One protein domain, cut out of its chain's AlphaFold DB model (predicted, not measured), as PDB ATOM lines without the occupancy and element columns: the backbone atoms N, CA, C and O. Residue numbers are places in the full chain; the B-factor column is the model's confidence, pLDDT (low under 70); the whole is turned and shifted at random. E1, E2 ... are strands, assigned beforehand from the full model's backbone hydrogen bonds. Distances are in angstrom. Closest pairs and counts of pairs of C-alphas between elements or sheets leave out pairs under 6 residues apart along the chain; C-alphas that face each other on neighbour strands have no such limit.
ATOM      1  N   ALA A   3      45.028  48.995 -10.611       98.50
ATOM      2  CA  ALA A   3      44.900  47.601 -10.217       98.50
ATOM      3  C   ALA A   3      45.952  47.259  -9.164       98.50
ATOM      4  O   ALA A   3      47.086  47.728  -9.240       98.50
ATOM      5  N   THR A   4      45.564  46.466  -8.172       98.38
ATOM      6  CA  THR A   4      46.440  46.045  -7.077       98.38
ATOM      7  C   THR A   4      46.226  44.574  -6.769       98.38
ATOM      8  O   THR A   4      45.095  44.080  -6.829       98.38
ATOM      9  N   LEU A   5      47.296  43.883  -6.385       98.31
ATOM     10  CA  LEU A   5      47.197  42.541  -5.817       98.31
ATOM     11  C   LEU A   5      46.348  42.608  -4.542       98.31
ATOM     12  O   LEU A   5      46.517  43.504  -3.716       98.31
ATOM     13  N   ALA A   6      45.387  41.700  -4.428       96.12
ATOM     14  CA  ALA A   6      44.419  41.647  -3.333       96.12
ATOM     15  C   ALA A   6      44.455  40.296  -2.594       96.12
ATOM     16  O   ALA A   6      43.545  39.969  -1.831       96.12
ATOM     17  N   ASP A   7      45.501  39.504  -2.831       89.06
ATOM     18  CA  ASP A   7      45.843  38.328  -2.034       89.06
ATOM     19  C   ASP A   7      46.929  38.664  -1.016       89.06
ATOM     20  O   ASP A   7      47.776  39.520  -1.245       89.06
ATOM     21  N   HIS A   8      46.953  37.923   0.092       89.00
ATOM     22  CA  HIS A   8      47.985  38.077   1.119       89.00
ATOM     23  C   HIS A   8      49.339  37.467   0.712       89.00
ATOM     24  O   HIS A   8      50.372  37.866   1.249       89.00
ATOM     25  N   ILE A   9      49.346  36.500  -0.216       94.75
ATOM     26  CA  ILE A   9      50.576  35.822  -0.659       94.75
ATOM     27  C   ILE A   9      51.272  36.552  -1.810       94.75
ATOM     28  O   ILE A   9      52.497  36.542  -1.874       94.75
ATOM     29  N   TRP A  10      50.513  37.199  -2.696       95.81
ATOM     30  CA  TRP A  10      51.042  37.895  -3.864       95.81
ATOM     31  C   TRP A  10      51.404  39.331  -3.496       95.81
ATOM     32  O   TRP A  10      50.521  40.156  -3.270       95.81
ATOM     33  N   LYS A  11      52.703  39.635  -3.462       95.94
ATOM     34  CA  LYS A  11      53.222  40.963  -3.091       95.94
ATOM     35  C   LYS A  11      53.814  41.746  -4.266       95.94
ATOM     36  O   LYS A  11      54.024  42.947  -4.145       95.94
ATOM     37  N   GLY A  12      54.026  41.085  -5.406       96.88
ATOM     38  CA  GLY A  12      54.503  41.706  -6.646       96.88
ATOM     39  C   GLY A  12      56.025  41.804  -6.771       96.88
ATOM     40  O   GLY A  12      56.514  42.365  -7.748       96.88
ATOM     41  N   ASP A  13      56.767  41.251  -5.816       97.19
ATOM     42  CA  ASP A  13      58.231  41.195  -5.769       97.19
ATOM     43  C   ASP A  13      58.772  39.803  -6.142       97.19
ATOM     44  O   ASP A  13      59.648  39.676  -6.997       97.19
ATOM     45  N   LYS A  14      58.199  38.742  -5.571       98.06
ATOM     46  CA  LYS A  14      58.552  37.341  -5.814       98.06
ATOM     47  C   LYS A  14      57.289  36.522  -6.074       98.06
ATOM     48  O   LYS A  14      56.274  36.711  -5.400       98.06
ATOM     49  N   ILE A  15      57.367  35.570  -7.004       98.25
ATOM     50  CA  ILE A  15      56.309  34.568  -7.156       98.25
ATOM     51  C   ILE A  15      56.200  33.750  -5.857       98.25
ATOM     52  O   ILE A  15      57.214  33.211  -5.399       98.25
ATOM     53  N   PRO A  16      55.004  33.644  -5.247       98.12
ATOM     54  CA  PRO A  16      54.847  32.914  -3.996       98.12
ATOM     55  C   PRO A  16      55.136  31.422  -4.171       98.12
ATOM     56  O   PRO A  16      54.819  30.830  -5.205       98.12
ATOM     57  N   ASP A  17      55.690  30.792  -3.138       97.12
ATOM     58  CA  ASP A  17      56.001  29.366  -3.182       97.12
ATOM     59  C   ASP A  17      54.720  28.541  -3.432       97.12
ATOM     60  O   ASP A  17      53.663  28.776  -2.841       97.12
ATOM     61  N   GLY A  18      54.800  27.590  -4.364       97.81
ATOM     62  CA  GLY A  18      53.665  26.787  -4.821       97.81
ATOM     63  C   GLY A  18      52.841  27.439  -5.937       97.81
ATOM     64  O   GLY A  18      52.019  26.750  -6.545       97.81
ATOM     65  N   GLN A  19      53.074  28.720  -6.254       98.38
ATOM     66  CA  GLN A  19      52.403  29.416  -7.358       98.38
ATOM     67  C   GLN A  19      53.089  29.239  -8.717       98.38
ATOM     68  O   GLN A  19      52.564  29.704  -9.723       98.38
ATOM     69  N   GLN A  20      54.211  28.524  -8.784       98.38
ATOM     70  CA  GLN A  20      54.813  28.090 -10.042       98.38
ATOM     71  C   GLN A  20      54.005  26.977 -10.741       98.38
ATOM     72  O   GLN A  20      53.022  26.439 -10.216       98.38
ATOM     73  N   CYS A  21      54.426  26.618 -11.952       98.25
ATOM     74  CA  CYS A  21      53.807  25.567 -12.755       98.25
ATOM     75  C   CYS A  21      54.034  24.148 -12.185       98.25
ATOM     76  O   CYS A  21      54.920  23.920 -11.354       98.25
ATOM     77  N   GLN A  22      53.239  23.176 -12.647       97.88
ATOM     78  CA  GLN A  22      53.276  21.787 -12.164       97.88
ATOM     79  C   GLN A  22      54.598  21.088 -12.471       97.88
ATOM     80  O   GLN A  22      55.084  20.309 -11.650       97.88
ATOM     81  N   LYS A  23      55.228  21.426 -13.600       97.50
ATOM     82  CA  LYS A  23      56.553  20.928 -13.987       97.50
ATOM     83  C   LYS A  23      57.613  21.163 -12.907       97.50
ATOM     84  O   LYS A  23      58.523  20.352 -12.764       97.50
ATOM     85  N   PHE A  24      57.486  22.249 -12.146       97.81
ATOM     86  CA  PHE A  24      58.391  22.613 -11.051       97.81
ATOM     87  C   PHE A  24      57.714  22.485  -9.675       97.81
ATOM     88  O   PHE A  24      58.019  23.223  -8.737       97.81
ATOM     89  N   GLY A  25      56.771  21.544  -9.555       97.56
ATOM     90  CA  GLY A  25      56.149  21.142  -8.290       97.56
ATOM     91  C   GLY A  25      55.073  22.088  -7.750       97.56
ATOM     92  O   GLY A  25      54.596  21.876  -6.639       97.56
ATOM     93  N   GLY A  26      54.684  23.126  -8.497       98.06
ATOM     94  CA  GLY A  26      53.649  24.067  -8.072       98.06
ATOM     95  C   GLY A  26      52.237  23.670  -8.503       98.06
ATOM     96  O   GLY A  26      52.016  22.763  -9.303       98.06
ATOM     97  N   GLN A  27      51.246  24.374  -7.967       97.50
ATOM     98  CA  GLN A  27      49.836  24.257  -8.353       97.50
ATOM     99  C   GLN A  27      49.219  25.648  -8.501       97.50
ATOM    100  O   GLN A  27      48.134  25.919  -7.985       97.50
ATOM    101  N   GLY A  28      49.943  26.534  -9.189       97.25
ATOM    102  CA  GLY A  28      49.641  27.956  -9.187       97.25
ATOM    103  C   GLY A  28      48.263  28.344  -9.706       97.25
ATOM    104  O   GLY A  28      47.654  27.692 -10.564       97.25
ATOM    105  N   THR A  29      47.796  29.463  -9.174       97.88
ATOM    106  CA  THR A  29      46.593  30.177  -9.577       97.88
ATOM    107  C   THR A  29      46.982  31.576 -10.036       97.88
ATOM    108  O   THR A  29      48.043  32.086  -9.685       97.88
ATOM    109  N   THR A  30      46.122  32.237 -10.802       98.12
ATOM    110  CA  THR A  30      46.254  33.685 -10.974       98.12
ATOM    111  C   THR A  30      46.071  34.380  -9.614       98.12
ATOM    112  O   THR A  30      45.389  33.825  -8.742       98.12
ATOM    113  N   PRO A  31      46.656  35.568  -9.392       97.94
ATOM    114  CA  PRO A  31      46.367  36.357  -8.201       97.94
ATOM    115  C   PRO A  31      44.947  36.927  -8.247       97.94
ATOM    116  O   PRO A  31      44.418  37.252  -9.313       97.94
ATOM    117  N   ARG A  32      44.366  37.153  -7.071       98.31
ATOM    118  CA  ARG A  32      43.244  38.067  -6.883       98.31
ATOM    119  C   ARG A  32      43.721  39.488  -7.158       98.31
ATOM    120  O   ARG A  32      44.696  39.951  -6.563       98.31
ATOM    121  N   ILE A  33      43.006  40.197  -8.022       98.56
ATOM    122  CA  ILE A  33      43.334  41.575  -8.400       98.56
ATOM    123  C   ILE A  33      42.127  42.458  -8.108       98.56
ATOM    124  O   ILE A  33      41.032  42.211  -8.617       98.56
ATOM    125  N   ARG A  34      42.324  43.510  -7.311       98.62
ATOM    126  CA  ARG A  34      41.333  44.575  -7.152       98.62
ATOM    127  C   ARG A  34      41.577  45.638  -8.209       98.62
ATOM    128  O   ARG A  34      42.674  46.181  -8.294       98.62
ATOM    129  N   VAL A  35      40.551  45.945  -8.990       98.75
ATOM    130  CA  VAL A  35      40.566  46.982 -10.021       98.75
ATOM    131  C   VAL A  35      39.656  48.114  -9.574       98.75
ATOM    132  O   VAL A  35      38.519  47.871  -9.183       98.75
ATOM    133  N   ASN A  36      40.147  49.348  -9.645       98.62
ATOM    134  CA  ASN A  36      39.406  50.551  -9.274       98.62
ATOM    135  C   ASN A  36      39.393  51.556 -10.425       98.62
ATOM    136  O   ASN A  36      40.260  51.544 -11.307       98.62
ATOM    137  N   ASN A  37      38.451  52.496 -10.370       98.12
ATOM    138  CA  ASN A  37      38.275  53.543 -11.375       98.12
ATOM    139  C   ASN A  37      38.126  52.953 -12.789       98.12
ATOM    140  O   ASN A  37      38.812  53.383 -13.727       98.12
ATOM    141  N   ILE A  38      37.278  51.926 -12.908       98.50
ATOM    142  CA  ILE A  38      36.952  51.259 -14.171       98.50
ATOM    143  C   ILE A  38      36.193  52.252 -15.073       98.50
ATOM    144  O   ILE A  38      35.201  52.844 -14.636       98.50
ATOM    145  N   PRO A  39      36.631  52.470 -16.326       97.31
ATOM    146  CA  PRO A  39      35.936  53.363 -17.248       97.31
ATOM    147  C   PRO A  39      34.519  52.872 -17.574       97.31
ATOM    148  O   PRO A  39      34.337  51.709 -17.933       97.31
ATOM    149  N   LYS A  40      33.529  53.777 -17.559       95.25
ATOM    150  CA  LYS A  40      32.096  53.467 -17.778       95.25
ATOM    151  C   LYS A  40      31.772  52.754 -19.099       95.25
ATOM    152  O   LYS A  40      30.744  52.093 -19.187       95.25
ATOM    153  N   ALA A  41      32.606  52.910 -20.126       95.19
ATOM    154  CA  ALA A  41      32.413  52.267 -21.429       95.19
ATOM    155  C   ALA A  41      32.760  50.760 -21.431       95.19
ATOM    156  O   ALA A  41      32.497  50.065 -22.417       95.19
ATOM    157  N   SER A  42      33.343  50.259 -20.339       97.50
ATOM    158  CA  SER A  42      33.814  48.880 -20.209       97.50
ATOM    159  C   SER A  42      32.700  47.954 -19.721       97.50
ATOM    160  O   SER A  42      31.838  48.358 -18.942       97.50
ATOM    161  N   ASN A  43      32.729  46.699 -20.161       97.62
ATOM    162  CA  ASN A  43      31.838  45.624 -19.691       97.62
ATOM    163  C   ASN A  43      32.592  44.316 -19.390       97.62
ATOM    164  O   ASN A  43      31.981  43.284 -19.111       97.62
ATOM    165  N   ALA A  44      33.921  44.345 -19.463       98.38
ATOM    166  CA  ALA A  44      34.778  43.271 -19.001       98.38
ATOM    167  C   ALA A  44      36.147  43.824 -18.593       98.38
ATOM    168  O   ALA A  44      36.567  44.896 -19.043       98.38
ATOM    169  N   ILE A  45      36.853  43.051 -17.773       98.69
ATOM    170  CA  ILE A  45      38.287  43.200 -17.545       98.69
ATOM    171  C   ILE A  45      38.999  42.017 -18.193       98.69
ATOM    172  O   ILE A  45      38.615  40.876 -17.964       98.69
ATOM    173  N   VAL A  46      40.034  42.269 -18.988       98.81
ATOM    174  CA  VAL A  46      40.933  41.238 -19.515       98.81
ATOM    175  C   VAL A  46      42.258  41.336 -18.784       98.81
ATOM    176  O   VAL A  46      42.838  42.414 -18.700       98.81
ATOM    177  N   VAL A  47      42.741  40.211 -18.269       98.81
ATOM    178  CA  VAL A  47      44.068  40.106 -17.667       98.81
ATOM    179  C   VAL A  47      44.957  39.286 -18.592       98.81
ATOM    180  O   VAL A  47      44.645  38.137 -18.913       98.81
ATOM    181  N   GLU A  48      46.049  39.894 -19.050       98.75
ATOM    182  CA  GLU A  48      47.081  39.234 -19.845       98.75
ATOM    183  C   GLU A  48      48.281  38.924 -18.960       98.75
ATOM    184  O   GLU A  48      48.903  39.833 -18.416       98.75
ATOM    185  N   TYR A  49      48.608  37.644 -18.825       98.88
ATOM    186  CA  TYR A  49      49.731  37.195 -18.012       98.88
ATOM    187  C   TYR A  49      50.959  36.983 -18.896       98.88
ATOM    188  O   TYR A  49      50.909  36.219 -19.867       98.88
ATOM    189  N   SER A  50      52.062  37.642 -18.557       98.81
ATOM    190  CA  SER A  50      53.287  37.656 -19.358       98.81
ATOM    191  C   SER A  50      54.502  37.270 -18.527       98.81
ATOM    192  O   SER A  50      54.579  37.590 -17.343       98.81
ATOM    193  N   ASP A  51      55.468  36.647 -19.193       98.56
ATOM    194  CA  ASP A  51      56.871  36.621 -18.779       98.56
ATOM    195  C   ASP A  51      57.617  37.623 -19.667       98.56
ATOM    196  O   ASP A  51      57.851  37.357 -20.847       98.56
ATOM    197  N   THR A  52      57.930  38.805 -19.137       98.31
ATOM    198  CA  THR A  52      58.494  39.912 -19.937       98.31
ATOM    199  C   THR A  52      59.974  39.710 -20.247       98.31
ATOM    200  O   THR A  52      60.527  40.349 -21.141       98.31
ATOM    201  N   THR A  53      60.620  38.781 -19.545       98.38
ATOM    202  CA  THR A  53      62.018  38.394 -19.762       98.38
ATOM    203  C   THR A  53      62.180  37.259 -20.770       98.38
ATOM    204  O   THR A  53      63.289  37.009 -21.243       98.38
ATOM    205  N   TYR A  54      61.091  36.587 -21.152       97.69
ATOM    206  CA  TYR A  54      61.101  35.522 -22.144       97.69
ATOM    207  C   TYR A  54      60.128  35.822 -23.285       97.69
ATOM    208  O   TYR A  54      58.940  35.527 -23.218       97.69
ATOM    209  N   LYS A  55      60.661  36.357 -24.391       97.00
ATOM    210  CA  LYS A  55      59.899  36.889 -25.541       97.00
ATOM    211  C   LYS A  55      58.775  35.985 -26.066       97.00
ATOM    212  O   LYS A  55      57.747  36.494 -26.497       97.00
ATOM    213  N   ALA A  56      58.956  34.661 -26.060       96.69
ATOM    214  CA  ALA A  56      57.926  33.724 -26.523       96.69
ATOM    215  C   ALA A  56      56.690  33.678 -25.603       96.69
ATOM    216  O   ALA A  56      55.616  33.271 -26.035       96.69
ATOM    217  N   MET A  57      56.845  34.095 -24.346       98.06
ATOM    218  CA  MET A  57      55.809  34.097 -23.316       98.06
ATOM    219  C   MET A  57      55.390  35.510 -22.875       98.06
ATOM    220  O   MET A  57      54.511  35.659 -22.021       98.06
ATOM    221  N   ASP A  58      55.965  36.542 -23.489       98.06
ATOM    222  CA  ASP A  58      55.556  37.932 -23.317       98.06
ATOM    223  C   ASP A  58      54.204  38.214 -24.021       98.06
ATOM    224  O   ASP A  58      53.694  37.399 -24.799       98.06
ATOM    225  N   ASN A  59      53.601  39.375 -23.758       97.50
ATOM    226  CA  ASN A  59      52.346  39.845 -24.363       97.50
ATOM    227  C   ASN A  59      51.163  38.868 -24.188       97.50
ATOM    228  O   ASN A  59      50.374  38.623 -25.112       97.50
ATOM    229  N   GLY A  60      51.036  38.302 -22.986       98.19
ATOM    230  CA  GLY A  60      49.982  37.364 -22.612       98.19
ATOM    231  C   GLY A  60      50.294  35.908 -22.942       98.19
ATOM    232  O   GLY A  60      49.371  35.118 -23.144       98.19
ATOM    233  N   GLY A  61      51.570  35.535 -23.071       98.44
ATOM    234  CA  GLY A  61      51.959  34.164 -23.390       98.44
ATOM    235  C   GLY A  61      51.579  33.136 -22.329       98.44
ATOM    236  O   GLY A  61      51.324  31.982 -22.672       98.44
ATOM    237  N   HIS A  62      51.428  33.557 -21.073       98.69
ATOM    238  CA  HIS A  62      50.905  32.715 -19.996       98.69
ATOM    239  C   HIS A  62      49.375  32.615 -19.995       98.69
ATOM    240  O   HIS A  62      48.824  31.854 -19.208       98.69
ATOM    241  N   GLY A  63      48.686  33.322 -20.892       98.69
ATOM    242  CA  GLY A  63      47.236  33.288 -21.049       98.69
ATOM    243  C   GLY A  63      46.610  34.677 -20.966       98.69
ATOM    244  O   GLY A  63      47.112  35.574 -20.288       98.69
ATOM    245  N   LYS A  64      45.484  34.842 -21.662       98.81
ATOM    246  CA  LYS A  64      44.634  36.034 -21.626       98.81
ATOM    247  C   LYS A  64      43.232  35.617 -21.222       98.81
ATOM    248  O   LYS A  64      42.563  34.884 -21.961       98.81
ATOM    249  N   ILE A  65      42.793  36.076 -20.060       98.75
ATOM    250  CA  ILE A  65      41.511  35.678 -19.480       98.75
ATOM    251  C   ILE A  65      40.668  36.921 -19.231       98.75
ATOM    252  O   ILE A  65      41.148  37.906 -18.674       98.75
ATOM    253  N   GLY A  66      39.419  36.876 -19.677       98.50
ATOM    254  CA  GLY A  66      38.434  37.917 -19.454       98.50
ATOM    255  C   GLY A  66      37.504  37.590 -18.292       98.50
ATOM    256  O   GLY A  66      37.215  36.423 -18.036       98.50
ATOM    257  N   TYR A  67      37.027  38.628 -17.617       98.44
ATOM    258  CA  TYR A  67      36.047  38.589 -16.540       98.44
ATOM    259  C   TYR A  67      34.950  39.610 -16.838       98.44
ATOM    260  O   TYR A  67      35.233  40.805 -16.979       98.44
ATOM    261  N   HIS A  68      33.709  39.150 -16.980       97.94
ATOM    262  CA  HIS A  68      32.569  40.025 -17.228       97.94
ATOM    263  C   HIS A  68      32.243  40.877 -16.000       97.94
ATOM    264  O   HIS A  68      32.292  40.406 -14.866       97.94
ATOM    265  N   ILE A  69      31.895  42.140 -16.246       97.44
ATOM    266  CA  ILE A  69      31.439  43.083 -15.221       97.44
ATOM    267  C   ILE A  69      30.179  43.793 -15.700       97.44
ATOM    268  O   ILE A  69      29.965  43.976 -16.904       97.44
ATOM    269  N   ASP A  70      29.370  44.264 -14.759       92.75
ATOM    270  CA  ASP A  70      28.193  45.049 -15.104       92.75
ATOM    271  C   ASP A  70      28.577  46.410 -15.695       92.75
ATOM    272  O   ASP A  70      29.514  47.079 -15.243       92.75
ATOM    273  N   LYS A  71      27.792  46.858 -16.688       79.94
ATOM    274  CA  LYS A  71      27.911  48.165 -17.360       79.94
ATOM    275  C   LYS A  71      27.543  49.296 -16.395       79.94
ATOM    276  O   LYS A  71      26.450  49.847 -16.501       79.94
ATOM    277  N   ARG A  72      28.406  49.575 -15.413       86.44
ATOM    278  CA  ARG A  72      28.376  50.694 -14.440       86.44
ATOM    279  C   ARG A  72      29.343  50.487 -13.272       86.44
ATOM    280  O   ARG A  72      29.568  51.447 -12.538       86.44
ATOM    281  N   MET A  73      29.893  49.284 -13.088       94.12
ATOM    282  CA  MET A  73      30.859  49.028 -12.020       94.12
ATOM    283  C   MET A  73      32.076  49.943 -12.164       94.12
ATOM    284  O   MET A  73      32.675  50.042 -13.233       94.12
ATOM    285  N   THR A  74      32.432  50.616 -11.073       96.88
ATOM    286  CA  THR A  74      33.634  51.457 -10.972       96.88
ATOM    287  C   THR A  74      34.790  50.726 -10.303       96.88
ATOM    288  O   THR A  74      35.936  51.153 -10.431       96.88
ATOM    289  N   GLU A  75      34.503  49.622  -9.620       98.12
ATOM    290  CA  GLU A  75      35.475  48.743  -8.990       98.12
ATOM    291  C   GLU A  75      35.028  47.286  -9.082       98.12
ATOM    292  O   GLU A  75      33.836  46.992  -9.179       98.12
ATOM    293  N   VAL A  76      35.994  46.374  -9.055       98.31
ATOM    294  CA  VAL A  76      35.741  44.938  -8.970       98.31
ATOM    295  C   VAL A  76      36.943  44.233  -8.363       98.31
ATOM    296  O   VAL A  76      38.082  44.672  -8.521       98.31
ATOM    297  N   THR A  77      36.704  43.114  -7.686       98.25
ATOM    298  CA  THR A  77      37.771  42.203  -7.270       98.25
ATOM    299  C   THR A  77      37.675  40.931  -8.097       98.25
ATOM    300  O   THR A  77      36.720  40.172  -7.955       98.25
ATOM    301  N   ILE A  78      38.654  40.714  -8.971       98.25
ATOM    302  CA  ILE A  78      38.725  39.546  -9.849       98.25
ATOM    303  C   ILE A  78      39.221  38.363  -9.012       98.25
ATOM    304  O   ILE A  78      40.320  38.457  -8.455       98.25
ATOM    305  N   PRO A  79      38.445  37.270  -8.875       97.50
ATOM    306  CA  PRO A  79      38.872  36.118  -8.091       97.50
ATOM    307  C   PRO A  79      39.991  35.325  -8.796       97.50
ATOM    308  O   PRO A  79      40.125  35.397 -10.019       97.50
ATOM    309  N   PRO A  80      40.794  34.559  -8.034       97.56
ATOM    310  CA  PRO A  80      41.869  33.748  -8.593       97.56
ATOM    311  C   PRO A  80      41.319  32.595  -9.442       97.56
ATOM    312  O   PRO A  80      40.279  32.007  -9.137       97.56
ATOM    313  N   ILE A  81      42.057  32.231 -10.488       97.69
ATOM    314  CA  ILE A  81      41.743  31.137 -11.407       97.69
ATOM    315  C   ILE A  81      42.847  30.098 -11.323       97.69
ATOM    316  O   ILE A  81      44.031  30.421 -11.412       97.69
ATOM    317  N   LYS A  82      42.467  28.828 -11.196       97.88
ATOM    318  CA  LYS A  82      43.429  27.727 -11.200       97.88
ATOM    319  C   LYS A  82      44.161  27.645 -12.545       97.88
ATOM    320  O   LYS A  82      43.531  27.689 -13.599       97.88
ATOM    321  N   GLY A  83      45.483  27.489 -12.516       98.00
ATOM    322  CA  GLY A  83      46.264  27.197 -13.717       98.00
ATOM    323  C   GLY A  83      46.009  25.786 -14.252       98.00
ATOM    324  O   GLY A  83      45.441  24.931 -13.568       98.00
ATOM    325  N   HIS A  84      46.473  25.513 -15.471       98.00
ATOM    326  CA  HIS A  84      46.430  24.172 -16.076       98.00
ATOM    327  C   HIS A  84      45.017  23.548 -16.152       98.00
ATOM    328  O   HIS A  84      44.825  22.335 -15.993       98.00
ATOM    329  N   THR A  85      44.000  24.388 -16.344       97.88
ATOM    330  CA  THR A  85      42.615  23.984 -16.606       97.88
ATOM    331  C   THR A  85      41.982  24.928 -17.624       97.88
ATOM    332  O   THR A  85      42.349  26.101 -17.706       97.88
ATOM    333  N   PHE A  86      41.044  24.408 -18.413       98.31
ATOM    334  CA  PHE A  86      40.161  25.202 -19.274       98.31
ATOM    335  C   PHE A  86      38.792  25.449 -18.633       98.31
ATOM    336  O   PHE A  86      38.019  26.261 -19.130       98.31
ATOM    337  N   ASN A  87      38.504  24.776 -17.516       97.50
ATOM    338  CA  ASN A  87      37.269  24.960 -16.770       97.50
ATOM    339  C   ASN A  87      37.390  26.249 -15.960       97.50
ATOM    340  O   ASN A  87      38.072  26.274 -14.931       97.50
ATOM    341  N   LEU A  88      36.766  27.309 -16.468       97.12
ATOM    342  CA  LEU A  88      36.688  28.605 -15.811       97.12
ATOM    343  C   LEU A  88      35.330  28.772 -15.109       97.12
ATOM    344  O   LEU A  88      34.345  28.185 -15.561       97.12
ATOM    345  N   PRO A  89      35.249  29.560 -14.021       95.69
ATOM    346  CA  PRO A  89      33.963  29.952 -13.446       95.69
ATOM    347  C   PRO A  89      33.122  30.758 -14.450       95.69
ATOM    348  O   PRO A  89      33.678  31.406 -15.331       95.69
ATOM    349  N   GLU A  90      31.798  30.767 -14.285       92.44
ATOM    350  CA  GLU A  90      30.828  31.285 -15.271       92.44
ATOM    351  C   GLU A  90      31.084  32.730 -15.735       92.44
ATOM    352  O   GLU A  90      30.928  33.045 -16.911       92.44
ATOM    353  N   SER A  91      31.535  33.614 -14.841       95.81
ATOM    354  CA  SER A  91      31.826  35.018 -15.176       95.81
ATOM    355  C   SER A  91      33.100  35.219 -16.004       95.81
ATOM    356  O   SER A  91      33.385  36.344 -16.419       95.81
ATOM    357  N   PHE A  92      33.886  34.166 -16.228       98.25
ATOM    358  CA  PHE A  92      35.138  34.229 -16.968       98.25
ATOM    359  C   PHE A  92      35.020  33.646 -18.370       98.25
ATOM    360  O   PHE A  92      34.281  32.702 -18.631       98.25
ATOM    361  N   PHE A  93      35.850  34.161 -19.270       98.00
ATOM    362  CA  PHE A  93      35.983  33.659 -20.629       98.00
ATOM    363  C   PHE A  93      37.447  33.668 -21.069       98.00
ATOM    364  O   PHE A  93      38.260  34.479 -20.623       98.00
ATOM    365  N   ILE A  94      37.803  32.752 -21.965       98.19
ATOM    366  CA  ILE A  94      39.159  32.664 -22.506       98.19
ATOM    367  C   ILE A  94      39.259  33.609 -23.702       98.19
ATOM    368  O   ILE A  94      38.605  33.389 -24.718       98.19
ATOM    369  N   VAL A  95      40.113  34.629 -23.606       98.25
ATOM    370  CA  VAL A  95      40.471  35.469 -24.763       98.25
ATOM    371  C   VAL A  95      41.512  34.747 -25.612       98.25
ATOM    372  O   VAL A  95      41.396  34.682 -26.834       98.25
ATOM    373  N   LYS A  96      42.539  34.189 -24.960       98.25
ATOM    374  CA  LYS A  96      43.561  33.357 -25.595       98.25
ATOM    375  C   LYS A  96      44.183  32.422 -24.552       98.25
ATOM    376  O   LYS A  96      44.578  32.910 -23.495       98.25
ATOM    377  N   PRO A  97      44.302  31.112 -24.816       98.38
ATOM    378  CA  PRO A  97      44.998  30.216 -23.901       98.38
ATOM    379  C   PRO A  97      46.514  30.471 -23.914       98.38
ATOM    380  O   PRO A  97      47.047  31.106 -24.827       98.38
ATOM    381  N   GLN A  98      47.207  29.947 -22.906       98.12
ATOM    382  CA  GLN A  98      48.670  29.974 -22.816       98.12
ATOM    383  C   GLN A  98      49.362  29.325 -24.038       98.12
ATOM    384  O   GLN A  98      48.804  28.439 -24.690       98.12
ATOM    385  N   GLN A  99      50.588  29.760 -24.345       97.88
ATOM    386  CA  GLN A  99      51.297  29.436 -25.595       97.88
ATOM    387  C   GLN A  99      52.189  28.183 -25.544       97.88
ATOM    388  O   GLN A  99      52.660  27.728 -26.585       97.88
ATOM    389  N   ALA A 100      52.391  27.578 -24.372       95.62
ATOM    390  CA  ALA A 100      53.280  26.436 -24.152       95.62
ATOM    391  C   ALA A 100      52.553  25.156 -23.649       95.62
ATOM    392  O   ALA A 100      52.989  24.539 -22.676       95.62
ATOM    393  N   PRO A 101      51.485  24.664 -24.323       95.06
ATOM    394  CA  PRO A 101      50.660  23.522 -23.871       95.06
ATOM    395  C   PRO A 101      51.372  22.169 -23.821       95.06
ATOM    396  O   PRO A 101      50.784  21.192 -23.370       95.06
ATOM    397  N   LYS A 102      52.596  22.095 -24.350       96.38
ATOM    398  CA  LYS A 102      53.446  20.898 -24.320       96.38
ATOM    399  C   LYS A 102      54.611  21.024 -23.333       96.38
ATOM    400  O   LYS A 102      55.296  20.038 -23.092       96.38
ATOM    401  N   TRP A 103      54.872  22.224 -22.806       95.88
ATOM    402  CA  TRP A 103      55.945  22.445 -21.830       95.88
ATOM    403  C   TRP A 103      55.556  21.919 -20.445       95.88
ATOM    404  O   TRP A 103      56.377  21.299 -19.758       95.88
ATOM    405  N   ASP A 104      54.286  22.129 -20.102       95.88
ATOM    406  CA  ASP A 104      53.583  21.630 -18.924       95.88
ATOM    407  C   ASP A 104      52.107  21.351 -19.292       95.88
ATOM    408  O   ASP A 104      51.729  21.425 -20.464       95.88
ATOM    409  N   LYS A 105      51.255  21.033 -18.314       96.44
ATOM    410  CA  LYS A 105      49.832  20.756 -18.531       96.44
ATOM    411  C   LYS A 105      49.093  21.951 -19.163       96.44
ATOM    412  O   LYS A 105      49.109  23.071 -18.661       96.44
ATOM    413  N   ALA A 106      48.371  21.698 -20.251       97.50
ATOM    414  CA  ALA A 106      47.600  22.729 -20.941       97.50
ATOM    415  C   ALA A 106      46.468  23.325 -20.072       97.50
ATOM    416  O   ALA A 106      45.880  22.653 -19.223       97.50
ATOM    417  N   GLY A 107      46.126  24.589 -20.329       98.12
ATOM    418  CA  GLY A 107      45.016  25.299 -19.690       98.12
ATOM    419  C   GLY A 107      44.826  26.705 -20.256       98.12
ATOM    420  O   GLY A 107      45.525  27.106 -21.186       98.12
ATOM    421  N   ALA A 108      43.891  27.468 -19.691       98.38
ATOM    422  CA  ALA A 108      43.720  28.883 -20.018       98.38
ATOM    423  C   ALA A 108      44.913  29.721 -19.530       98.38
ATOM    424  O   ALA A 108      45.395  30.585 -20.260       98.38
ATOM    425  N   TYR A 109      45.403  29.411 -18.326       98.62
ATOM    426  CA  TYR A 109      46.549  30.042 -17.678       98.62
ATOM    427  C   TYR A 109      47.661  29.020 -17.413       98.62
ATOM    428  O   TYR A 109      47.396  27.940 -16.871       98.62
ATOM    429  N   LEU A 110      48.894  29.378 -17.769       98.62
ATOM    430  CA  LEU A 110      50.117  28.708 -17.333       98.62
ATOM    431  C   LEU A 110      50.728  29.537 -16.193       98.62
ATOM    432  O   LEU A 110      51.130  30.670 -16.443       98.62
ATOM    433  N   PRO A 111      50.840  29.019 -14.963       98.44
ATOM    434  CA  PRO A 111      51.576  29.699 -13.898       98.44
ATOM    435  C   PRO A 111      53.062  29.909 -14.250       98.44
ATOM    436  O   PRO A 111      53.552  29.280 -15.191       98.44
ATOM    437  N   PRO A 112      53.802  30.773 -13.529       98.44
ATOM    438  CA  PRO A 112      55.237  30.985 -13.731       98.44
ATOM    439  C   PRO A 112      56.009  29.672 -13.889       98.44
ATOM    440  O   PRO A 112      55.871  28.756 -13.079       98.44
ATOM    441  N   CYS A 113      56.781  29.550 -14.969       97.62
ATOM    442  CA  CYS A 113      57.327  28.258 -15.406       97.62
ATOM    443  C   CYS A 113      58.751  28.363 -15.971       97.62
ATOM    444  O   CYS A 113      59.146  27.578 -16.835       97.62
ATOM    445  N   SER A 114      59.522  29.336 -15.479       97.44
ATOM    446  CA  SER A 114      60.951  29.524 -15.772       97.44
ATOM    447  C   SER A 114      61.845  28.473 -15.103       97.44
ATOM    448  O   SER A 114      62.930  28.180 -15.609       97.44
ATOM    449  N   GLY A 115      61.388  27.892 -13.989       96.44
ATOM    450  CA  GLY A 115      62.149  26.940 -13.179       96.44
ATOM    451  C   GLY A 115      63.166  27.604 -12.254       96.44
ATOM    452  O   GLY A 115      64.241  27.046 -12.057       96.44
ATOM    453  N   GLY A 116      62.855  28.788 -11.716       95.19
ATOM    454  CA  GLY A 116      63.743  29.477 -10.775       95.19
ATOM    455  C   GLY A 116      64.844  30.310 -11.442       95.19
ATOM    456  O   GLY A 116      65.909  30.491 -10.857       95.19
ATOM    457  N   LYS A 117      64.652  30.731 -12.701       97.25
ATOM    458  CA  LYS A 117      65.692  31.406 -13.503       97.25
ATOM    459  C   LYS A 117      65.719  32.926 -13.335       97.25
ATOM    460  O   LYS A 117      66.535  33.578 -13.982       97.25
ATOM    461  N   GLY A 118      64.872  33.485 -12.474       97.94
ATOM    462  CA  GLY A 118      64.816  34.926 -12.250       97.94
ATOM    463  C   GLY A 118      64.028  35.684 -13.321       97.94
ATOM    464  O   GLY A 118      64.323  36.847 -13.587       97.94
ATOM    465  N   ASN A 119      63.034  35.043 -13.936       98.62
ATOM    466  CA  ASN A 119      62.184  35.675 -14.938       98.62
ATOM    467  C   ASN A 119      61.171  36.620 -14.279       98.62
ATOM    468  O   ASN A 119      60.638  36.313 -13.210       98.62
ATOM    469  N   LEU A 120      60.877  37.751 -14.926       98.69
ATOM    470  CA  LEU A 120      59.903  38.731 -14.443       98.69
ATOM    471  C   LEU A 120      58.515  38.450 -15.018       98.69
ATOM    472  O   LEU A 120      58.322  38.410 -16.235       98.69
ATOM    473  N   TYR A 121      57.538  38.329 -14.125       98.81
ATOM    474  CA  TYR A 121      56.148  38.086 -14.473       98.81
ATOM    475  C   TYR A 121      55.290  39.309 -14.175       98.81
ATOM    476  O   TYR A 121      55.354  39.888 -13.088       98.81
ATOM    477  N   VAL A 122      54.431  39.668 -15.127       98.81
ATOM    478  CA  VAL A 122      53.490  40.788 -14.992       98.81
ATOM    479  C   VAL A 122      52.093  40.385 -15.453       98.81
ATOM    480  O   VAL A 122      51.913  39.458 -16.248       98.81
ATOM    481  N   ALA A 123      51.097  41.109 -14.956       98.75
ATOM    482  CA  ALA A 123      49.727  41.071 -15.432       98.75
ATOM    483  C   ALA A 123      49.356  42.433 -16.026       98.75
ATOM    484  O   ALA A 123      49.319  43.429 -15.305       98.75
ATOM    485  N   GLN A 124      49.028  42.470 -17.319       98.81
ATOM    486  CA  GLN A 124      48.390  43.639 -17.923       98.81
ATOM    487  C   GLN A 124      46.884  43.553 -17.713       98.81
ATOM    488  O   GLN A 124      46.218  42.675 -18.262       98.81
ATOM    489  N   VAL A 125      46.350  44.462 -16.901       98.81
ATOM    490  CA  VAL A 125      44.937  44.525 -16.529       98.81
ATOM    491  C   VAL A 125      44.252  45.576 -17.388       98.81
ATOM    492  O   VAL A 125      44.523  46.772 -17.280       98.81
ATOM    493  N   LYS A 126      43.342  45.123 -18.246       98.81
ATOM    494  CA  LYS A 126      42.725  45.930 -19.294       98.81
ATOM    495  C   LYS A 126      41.231  46.042 -19.075       98.81
ATOM    496  O   LYS A 126      40.533  45.034 -19.059       98.81
ATOM    497  N   ALA A 127      40.723  47.262 -18.975       98.56
ATOM    498  CA  ALA A 127      39.294  47.499 -19.092       98.56
ATOM    499  C   ALA A 127      38.924  47.573 -20.571       98.56
ATOM    500  O   ALA A 127      39.513  48.346 -21.336       98.56
ATOM    501  N   VAL A 128      37.963  46.747 -20.974       98.44
ATOM    502  CA  VAL A 128      37.612  46.554 -22.379       98.44
ATOM    503  C   VAL A 128      36.105  46.623 -22.602       98.44
ATOM    504  O   VAL A 128      35.300  46.402 -21.693       98.44
ATOM    505  N   HIS A 129      35.735  46.895 -23.847       97.75
ATOM    506  CA  HIS A 129      34.413  46.607 -24.368       97.75
ATOM    507  C   HIS A 129      34.447  45.277 -25.123       97.75
ATOM    508  O   HIS A 129      35.241  45.096 -26.047       97.75
ATOM    509  N   VAL A 130      33.580  44.354 -24.729       97.19
ATOM    510  CA  VAL A 130      33.324  43.081 -25.396       97.19
ATOM    511  C   VAL A 130      31.981  43.167 -26.103       97.19
ATOM    512  O   VAL A 130      30.964  43.474 -25.479       97.19
ATOM    513  N   SER A 131      31.978  42.849 -27.391       95.88
ATOM    514  CA  SER A 131      30.785  42.749 -28.225       95.88
ATOM    515  C   SER A 131      30.867  41.466 -29.044       95.88
ATOM    516  O   SER A 131      31.952  41.068 -29.469       95.88
ATOM    517  N   ASN A 132      29.741  40.774 -29.230       91.75
ATOM    518  CA  ASN A 132      29.681  39.510 -29.977       91.75
ATOM    519  C   ASN A 132      30.721  38.467 -29.510       91.75
ATOM    520  O   ASN A 132      31.348  37.784 -30.320       91.75
ATOM    521  N   GLY A 133      30.950  38.389 -28.194       86.50
ATOM    522  CA  GLY A 133      31.896  37.450 -27.581       86.50
ATOM    523  C   GLY A 133      33.378  37.744 -27.849       86.50
ATOM    524  O   GLY A 133      34.223  36.908 -27.539       86.50
ATOM    525  N   LYS A 134      33.719  38.904 -28.422       92.50
ATOM    526  CA  LYS A 134      35.101  39.309 -28.711       92.50
ATOM    527  C   LYS A 134      35.416  40.658 -28.088       92.50
ATOM    528  O   LYS A 134      34.539  41.502 -27.930       92.50
ATOM    529  N   VAL A 135      36.688  40.861 -27.758       96.31
ATOM    530  CA  VAL A 135      37.191  42.182 -27.375       96.31
ATOM    531  C   VAL A 135      37.096  43.088 -28.599       96.31
ATOM    532  O   VAL A 135      37.785  42.862 -29.589       96.31
ATOM    533  N   ASP A 136      36.212  44.074 -28.522       96.56
ATOM    534  CA  ASP A 136      35.972  45.071 -29.564       96.56
ATOM    535  C   ASP A 136      36.900  46.277 -29.377       96.56
ATOM    536  O   ASP A 136      37.508  46.772 -30.323       96.56
ATOM    537  N   LYS A 137      37.079  46.716 -28.122       97.19
ATOM    538  CA  LYS A 137      37.894  47.889 -27.800       97.19
ATOM    539  C   LYS A 137      38.616  47.756 -26.464       97.19
ATOM    540  O   LYS A 137      37.995  47.458 -25.448       97.19
ATOM    541  N   GLU A 138      39.907  48.074 -26.451       97.94
ATOM    542  CA  GLU A 138      40.655  48.372 -25.226       97.94
ATOM    543  C   GLU A 138      40.429  49.841 -24.835       97.94
ATOM    544  O   GLU A 138      40.527  50.736 -25.676       97.94
ATOM    545  N   ILE A 139      40.058  50.094 -23.578       98.00
ATOM    546  CA  ILE A 139      39.684  51.436 -23.099       98.00
ATOM    547  C   ILE A 139      40.736  51.989 -22.139       98.00
ATOM    548  O   ILE A 139      41.055  53.174 -22.188       98.00
ATOM    549  N   ALA A 140      41.254  51.145 -21.251       98.19
ATOM    550  CA  ALA A 140      42.334  51.494 -20.342       98.19
ATOM    551  C   ALA A 140      43.159  50.250 -20.022       98.19
ATOM    552  O   ALA A 140      42.621  49.144 -19.996       98.19
ATOM    553  N   THR A 141      44.431  50.454 -19.700       98.62
ATOM    554  CA  THR A 141      45.358  49.400 -19.285       98.62
ATOM    555  C   THR A 141      46.174  49.869 -18.086       98.62
ATOM    556  O   THR A 141      46.426  51.065 -17.927       98.62
ATOM    557  N   VAL A 142      46.545  48.933 -17.221       98.69
ATOM    558  CA  VAL A 142      47.488  49.140 -16.124       98.69
ATOM    559  C   VAL A 142      48.279  47.857 -15.909       98.69
ATOM    560  O   VAL A 142      47.722  46.761 -15.989       98.69
ATOM    561  N   GLU A 143      49.563  48.001 -15.619       98.69
ATOM    562  CA  GLU A 143      50.440  46.877 -15.321       98.69
ATOM    563  C   GLU A 143      50.470  46.589 -13.822       98.69
ATOM    564  O   GLU A 143      50.503  47.503 -12.995       98.69
ATOM    565  N   VAL A 144      50.479  45.305 -13.475       98.56
ATOM    566  CA  VAL A 144      50.695  44.817 -12.115       98.56
ATOM    567  C   VAL A 144      51.864  43.841 -12.143       98.56
ATOM    568  O   VAL A 144      51.781  42.791 -12.781       98.56
ATOM    569  N   SER A 145      52.945  44.163 -11.431       98.38
ATOM    570  CA  SER A 145      54.035  43.208 -11.214       98.38
ATOM    571  C   SER A 145      53.525  42.026 -10.394       98.38
ATOM    572  O   SER A 145      52.882  42.214  -9.361       98.38
ATOM    573  N   LEU A 146      53.809  40.810 -10.853       98.50
ATOM    574  CA  LEU A 146      53.519  39.578 -10.117       98.50
ATOM    575  C   LEU A 146      54.735  39.102  -9.322       98.50
ATOM    576  O   LEU A 146      54.576  38.410  -8.318       98.50
ATOM    577  N   GLY A 147      55.924  39.525  -9.748       98.25
ATOM    578  CA  GLY A 147      57.198  39.226  -9.121       98.25
ATOM    579  C   GLY A 147      58.106  38.383 -10.006       98.25
ATOM    580  O   GLY A 147      57.812  38.099 -11.170       98.25
ATOM    581  N   VAL A 148      59.233  37.995  -9.423       98.56
ATOM    582  CA  VAL A 148      60.281  37.217 -10.084       98.56
ATOM    583  C   VAL A 148      60.208  35.736  -9.688       98.56
ATOM    584  O   VAL A 148      59.944  35.423  -8.521       98.56
ATOM    585  N   TYR A 149      60.441  34.834 -10.651       97.50
ATOM    586  CA  TYR A 149      60.641  33.390 -10.437       97.50
ATOM    587  C   TYR A 149      61.826  32.856 -11.228       97.50
ATOM    588  O   TYR A 149      61.839  32.947 -12.477       97.50
TER     589      TYR A 149
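What this domain is: This is residues 3 to 149 of the 149 residues of an uncharacterized protein of hydrothermal vent metagenome (UniProt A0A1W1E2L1). With little regular structure, the domain is a partial sandwich: strongly twisted sheet E6-E4-E3-E7-E8 partly faces small sheet E1-E2-E5; both are antiparallel. Of 147 printed residues, 57 are in named strands, E1 to E8 along the chain: all strand. The whole is compact, radius of gyration of the C-alphas 14.3 A, spans 41 by 28 by 26 A.

How they stand to each other: E1, residues 3 to 5, and E2, 33 to 36, form a hairpin; N 4 and O 34, 2.9 A, are within hydrogen-bond range. E3, 44 to 51, and E4, 63 to 68, form another, N 47 to O 65 2.8 A. E5, 75 to 78, and E6, 92 to 96, are edge strands. E7, 120 to 131, and E8, 134 to 148, form a hairpin, N 125 to O 142 2.8 A.

Where its parts are: E1 begins at C-alpha 3 (44.900, 47.601, -10.217); E8, 31.4 A long, ends at C-alpha 148 (60.281, 37.217, -10.084).

The domain as a whole: The printed part has no cut; no printed residue is under pLDDT 70. Long links include E1 to E2.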